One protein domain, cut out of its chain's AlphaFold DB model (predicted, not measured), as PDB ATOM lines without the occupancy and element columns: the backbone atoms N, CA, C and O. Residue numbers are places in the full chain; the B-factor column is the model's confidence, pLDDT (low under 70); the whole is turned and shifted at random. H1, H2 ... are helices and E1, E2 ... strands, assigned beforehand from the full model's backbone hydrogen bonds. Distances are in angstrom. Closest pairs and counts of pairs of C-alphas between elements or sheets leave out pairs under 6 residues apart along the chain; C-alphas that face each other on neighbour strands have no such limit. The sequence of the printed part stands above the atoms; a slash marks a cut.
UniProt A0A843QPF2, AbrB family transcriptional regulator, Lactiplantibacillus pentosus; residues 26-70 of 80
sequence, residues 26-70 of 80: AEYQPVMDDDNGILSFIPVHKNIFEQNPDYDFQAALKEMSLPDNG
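AT A GLANCE: This is residues 26 to 70 of the 80 residues of the protein "AbrB family transcriptional regulator" of Lactiplantibacillus pentosus (UniProt A0A843QPF2). There is little regular structure here: a two-stranded hairpin, E1 and E2, makes one end of a long rod, and a short helix, H1, lies toward the other end, with an unnamed stretch strung between them. The printed part has 45 residues, 17 of them in named elements, in the order E1, E2, H1; the class is mixed, and the sheet is antiparallel. It is extended, with a radius of gyration of the C-alphas of 18.0 A and spans of 50 by 22 by 16 A.

IN THESE COORDINATES: E1, residues 28 to 32, begins at C-alpha 28 (193.136, 183.008, 173.155) and is 12.7 A long. E2, residues 39 to 43, is 13.2 A long. H1, residues 57 to 63, is 9.9 A long and ends at C-alpha 63 (204.742, 156.538, 153.629).

HOW THE PARTS SIT: E1 and E2 form an antiparallel hairpin at 151 degrees. C-alphas 28 and 43 face each other at 4.3 A. N 29 and O 42 are within hydrogen-bond range at 2.8 A. H1 is apart from E1, and each of its O i to N i+4 pairs is within hydrogen-bond range.

THE WHOLE: The C-alphas of Asn 36 and Gly 70, the two farthest apart, are 53.4 A apart. The printed part has no cut. The link from E2 to H1 is long, 13 residues, and its residues 50 to 56 stand free. pLDDT is under 70 at residues 46 to 51, 53 and 68 to 70.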
ATOM      1  N   ALA A  26     187.674 181.771 167.682       83.75
ATOM      2  CA  ALA A  26     189.073 181.653 168.073       83.75
ATOM      3  C   ALA A  26     189.252 181.887 169.586       83.75
ATOM      4  O   ALA A  26     188.848 182.916 170.132       83.75
ATOM      5  N   GLU A  27     189.897 180.933 170.256       88.44
ATOM      6  CA  GLU A  27     190.225 181.015 171.678       88.44
ATOM      7  C   GLU A  27     191.657 181.507 171.882       88.44
ATOM      8  O   GLU A  27     192.596 181.016 171.248       88.44
ATOM      9  N   TYR A  28     191.835 182.439 172.819       88.62
ATOM     10  CA  TYR A  28     193.136 183.008 173.155       88.62
ATOM     11  C   TYR A  28     193.396 182.932 174.655       88.62
ATOM     12  O   TYR A  28     192.531 183.257 175.466       88.62
ATOM     13  N   GLN A  29     194.622 182.567 175.015       90.56
ATOM     14  CA  GLN A  29     195.128 182.678 176.369       90.56
ATOM     15  C   GLN A  29     195.709 184.083 176.576       90.56
ATOM     16  O   GLN A  29     196.662 184.453 175.879       90.56
ATOM     17  N   PRO A  30     195.161 184.874 177.513       90.00
ATOM     18  CA  PRO A  30     195.763 186.136 177.899       90.00
ATOM     19  C   PRO A  30     197.017 185.881 178.748       90.00
ATOM     20  O   PRO A  30     196.988 185.099 179.698       90.00
ATOM     21  N   VAL A  31     198.104 186.571 178.420       91.38
ATOM     22  CA  VAL A  31     199.370 186.579 179.159       91.38
ATOM     23  C   VAL A  31     199.725 188.028 179.456       91.38
ATOM     24  O   VAL A  31     199.750 188.856 178.546       91.38
ATOM     25  N   MET A  32     199.961 188.345 180.726       90.62
ATOM     26  CA  MET A  32     200.434 189.664 181.135       90.62
ATOM     27  C   MET A  32     201.961 189.672 181.080       90.62
ATOM     28  O   MET A  32     202.598 188.782 181.630       90.62
ATOM     29  N   ASP A  33     202.524 190.654 180.388       88.31
ATOM     30  CA  ASP A  33     203.935 191.001 180.506       88.31
ATOM     31  C   ASP A  33     204.129 191.750 181.832       88.31
ATOM     32  O   ASP A  33     203.570 192.838 182.021       88.31
ATOM     33  N   ASP A  34     204.886 191.137 182.741       81.31
ATOM     34  CA  ASP A  34     205.123 191.623 184.101       81.31
ATOM     35  C   ASP A  34     205.852 192.977 184.125       81.31
ATOM     36  O   ASP A  34     205.659 193.763 185.055       81.31
ATOM     37  N   ASP A  35     206.635 193.289 183.089       85.25
ATOM     38  CA  ASP A  35     207.490 194.479 183.073       85.25
ATOM     39  C   ASP A  35     206.774 195.714 182.512       85.25
ATOM     40  O   ASP A  35     207.022 196.845 182.936       85.25
ATOM     41  N   ASN A  36     205.865 195.510 181.554       85.88
ATOM     42  CA  ASN A  36     205.273 196.599 180.769       85.88
ATOM     43  C   ASN A  36     203.747 196.691 180.896       85.88
ATOM     44  O   ASN A  36     203.132 197.584 180.306       85.88
ATOM     45  N   GLY A  37     203.115 195.764 181.627       83.88
ATOM     46  CA  GLY A  37     201.658 195.696 181.768       83.88
ATOM     47  C   GLY A  37     200.932 195.414 180.449       83.88
ATOM     48  O   GLY A  37     199.744 195.718 180.312       83.88
ATOM     49  N   ILE A  38     201.642 194.867 179.458       89.19
ATOM     50  CA  ILE A  38     201.086 194.537 178.147       89.19
ATOM     51  C   ILE A  38     200.341 193.211 178.260       89.19
ATOM     52  O   ILE A  38     200.907 192.198 178.657       89.19
ATOM     53  N   LEU A  39     199.068 193.204 177.869       88.75
ATOM     54  CA  LEU A  39     198.283 191.981 177.778       88.75
ATOM     55  C   LEU A  39     198.397 191.406 176.361       88.75
ATOM     56  O   LEU A  39     197.881 191.983 175.404       88.75
ATOM     57  N   SER A  40     199.083 190.275 176.236       89.50
ATOM     58  CA  SER A  40     199.247 189.529 174.987       89.50
ATOM     59  C   SER A  40     198.231 188.395 174.901       89.50
ATOM     60  O   SER A  40     197.959 187.728 175.892       89.50
ATOM     61  N   PHE A  41     197.683 188.145 173.712       88.62
ATOM     62  CA  PHE A  41     196.691 187.095 173.479       88.62
ATOM     63  C   PHE A  41     197.272 186.034 172.546       88.62
ATOM     64  O   PHE A  41     197.479 186.288 171.360       88.62
ATOM     65  N   ILE A  42     197.545 184.843 173.079       87.31
ATOM     66  CA  ILE A  42     198.148 183.737 172.327       87.31
ATOM     67  C   ILE A  42     197.044 182.741 171.949       87.31
ATOM     68  O   ILE A  42     196.328 182.305 172.846       87.31
ATOM     69  N   PRO A  43     196.880 182.355 170.668       86.00
ATOM     70  CA  PRO A  43     195.875 181.369 170.276       86.00
ATOM     71  C   PRO A  43     196.070 180.046 171.026       86.00
ATOM     72  O   PRO A  43     197.170 179.493 171.004       86.00
ATOM     73  N   VAL A  44     195.011 179.537 171.661       84.31
ATOM     74  CA  VAL A  44     195.040 178.264 172.407       84.31
ATOM     75  C   VAL A  44     195.063 177.083 171.441       84.31
ATOM     76  O   VAL A  44     195.810 176.126 171.627       84.31
ATOM     77  N   HIS A  45     194.266 177.173 170.379       75.62
ATOM     78  CA  HIS A  45     194.143 176.139 169.362       75.62
ATOM     79  C   HIS A  45     194.748 176.673 168.065       75.62
ATOM     80  O   HIS A  45     194.163 177.525 167.400       75.62
ATOM     81  N   LYS A  46     195.943 176.189 167.715       67.56
ATOM     82  CA  LYS A  46     196.517 176.378 166.379       67.56
ATOM     83  C   LYS A  46     196.275 175.111 165.578       67.56
ATOM     84  O   LYS A  46     196.639 174.025 166.029       67.56
ATOM     85  N   ASN A  47     195.693 175.246 164.393       65.81
ATOM     86  CA  ASN A  47     195.632 174.139 163.459       65.81
ATOM     87  C   ASN A  47     197.070 173.761 163.065       65.81
ATOM     88  O   ASN A  47     197.794 174.550 162.462       65.81
ATOM     89  N   ILE A  48     197.507 172.556 163.429       63.06
ATOM     90  CA  ILE A  48     198.858 172.060 163.127       63.06
ATOM     91  C   ILE A  48     199.118 171.934 161.618       63.06
ATOM     92  O   ILE A  48     200.270 171.919 161.196       63.06
ATOM     93  N   PHE A  49     198.057 171.900 160.810       62.41
ATOM     94  CA  PHE A  49     198.125 171.837 159.353       62.41
ATOM     95  C   PHE A  49     198.160 173.222 158.690       62.41
ATOM     96  O   PHE A  49     198.587 173.329 157.547       62.41
ATOM     97  N   GLU A  50     197.808 174.305 159.397       63.91
ATOM     98  CA  GLU A  50     197.942 175.673 158.857       63.91
ATOM     99  C   GLU A  50     199.401 176.106 158.697       63.91
ATOM    100  O   GLU A  50     199.700 176.991 157.902       63.91
ATOM    101  N   GLN A  51     200.325 175.487 159.436       64.56
ATOM    102  CA  GLN A  51     201.752 175.798 159.327       64.56
ATOM    103  C   GLN A  51     202.357 175.315 158.006       64.56
ATOM    104  O   GLN A  51     203.337 175.892 157.547       64.56
ATOM    105  N   ASN A  52     201.775 174.276 157.402       71.62
ATOM    106  CA  ASN A  52     202.206 173.716 156.129       71.62
ATOM    107  C   ASN A  52     200.964 173.434 155.271       71.62
ATOM    108  O   ASN A  52     200.540 172.281 155.180       71.62
ATOM    109  N   PRO A  53     200.365 174.467 154.650       69.44
ATOM    110  CA  PRO A  53     199.156 174.301 153.842       69.44
ATOM    111  C   PRO A  53     199.372 173.373 152.639       69.44
ATOM    112  O   PRO A  53     198.428 172.733 152.185       69.44
ATOM    113  N   ASP A  54     200.617 173.250 152.171       79.31
ATOM    114  CA  ASP A  54     201.008 172.350 151.081       79.31
ATOM    115  C   ASP A  54     201.358 170.927 151.561       79.31
ATOM    116  O   ASP A  54     201.827 170.102 150.774       79.31
ATOM    117  N   TYR A  55     201.190 170.617 152.852       78.31
ATOM    118  CA  TYR A  55     201.503 169.292 153.384       78.31
ATOM    119  C   TYR A  55     200.495 168.252 152.892       78.31
ATOM    120  O   TYR A  55     199.333 168.232 153.305       78.31
ATOM    121  N   ASP A  56     200.963 167.335 152.047       82.00
ATOM    122  CA  ASP A  56     200.166 166.211 151.566       82.00
ATOM    123  C   ASP A  56     200.040 165.135 152.656       82.00
ATOM    124  O   ASP A  56     200.817 164.177 152.749       82.00
ATOM    125  N   PHE A  57     199.024 165.298 153.504       77.75
ATOM    126  CA  PHE A  57     198.717 164.348 154.568       77.75
ATOM    127  C   PHE A  57     198.403 162.947 154.024       77.75
ATOM    128  O   PHE A  57     198.715 161.945 154.670       77.75
ATOM    129  N   GLN A  58     197.825 162.854 152.820       80.56
ATOM    130  CA  GLN A  58     197.500 161.571 152.207       80.56
ATOM    131  C   GLN A  58     198.772 160.823 151.781       80.56
ATOM    132  O   GLN A  58     198.850 159.601 151.940       80.56
ATOM    133  N   ALA A  59     199.775 161.534 151.261       83.38
ATOM    134  CA  ALA A  59     201.082 160.960 150.961       83.38
ATOM    135  C   ALA A  59     201.804 160.498 152.235       83.38
ATOM    136  O   ALA A  59     202.311 159.376 152.270       83.38
ATOM    137  N   ALA A  60     201.776 161.304 153.299       83.69
ATOM    138  CA  ALA A  60     202.419 160.965 154.567       83.69
ATOM    139  C   ALA A  60     201.834 159.694 155.211       83.69
ATOM    140  O   ALA A  60     202.582 158.830 155.665       83.69
ATOM    141  N   LEU A  61     200.505 159.522 155.192       83.19
ATOM    142  CA  LEU A  61     199.863 158.293 155.678       83.19
ATOM    143  C   LEU A  61     200.344 157.045 154.922       83.19
ATOM    144  O   LEU A  61     200.596 156.008 155.540       83.19
ATOM    145  N   LYS A  62     200.509 157.152 153.594       82.62
ATOM    146  CA  LYS A  62     201.025 156.059 152.753       82.62
ATOM    147  C   LYS A  62     202.476 155.725 153.091       82.62
ATOM    148  O   LYS A  62     202.798 154.548 153.212       82.62
ATOM    149  N   GLU A  63     203.332 156.732 153.262       87.50
ATOM    150  CA  GLU A  63     204.742 156.538 153.629       87.50
ATOM    151  C   GLU A  63     204.877 155.876 155.004       87.50
ATOM    152  O   GLU A  63     205.615 154.904 155.172       87.50
ATOM    153  N   MET A  64     204.091 156.337 155.977       84.12
ATOM    154  CA  MET A  64     204.088 155.797 157.335       84.12
ATOM    155  C   MET A  64     203.393 154.431 157.444       84.12
ATOM    156  O   MET A  64     203.366 153.851 158.529       84.12
ATOM    157  N   SER A  65     202.838 153.904 156.343       83.62
ATOM    158  CA  SER A  65     202.062 152.654 156.312       83.62
ATOM    159  C   SER A  65     200.919 152.644 157.334       83.62
ATOM    160  O   SER A  65     200.560 151.599 157.882       83.62
ATOM    161  N   LEU A  66     200.352 153.822 157.605       79.06
ATOM    162  CA  LEU A  66     199.230 153.982 158.514       79.06
ATOM    163  C   LEU A  66     197.932 153.714 157.745       79.06
ATOM    164  O   LEU A  66     197.696 154.336 156.706       79.06
ATOM    165  N   PRO A  67     197.078 152.794 158.221       70.56
ATOM    166  CA  PRO A  67     195.778 152.598 157.612       70.56
ATOM    167  C   PRO A  67     194.912 153.832 157.868       70.56
ATOM    168  O   PRO A  67     194.768 154.275 159.006       70.56
ATOM    169  N   ASP A  68     194.302 154.359 156.810       67.06
ATOM    170  CA  ASP A  68     193.169 155.266 156.957       67.06
ATOM    171  C   ASP A  68     191.987 154.457 157.513       67.06
ATOM    172  O   ASP A  68     191.762 153.316 157.095       67.06
ATOM    173  N   ASN A  69     191.316 154.981 158.536       65.12
ATOM    174  CA  ASN A  69     190.472 154.200 159.438       65.12
ATOM    175  C   ASN A  69     189.387 153.384 158.701       65.12
ATOM    176  O   ASN A  69     188.337 153.898 158.331       65.12
ATOM    177  N   GLY A  70     189.604 152.068 158.603       65.31
ATOM    178  CA  GLY A  70     188.568 151.057 158.387       65.31
ATOM    179  C   GLY A  70     187.720 151.189 157.113       65.31
ATOM    180  O   GLY A  70     188.143 151.695 156.078       65.31
TER     181      GLY A  70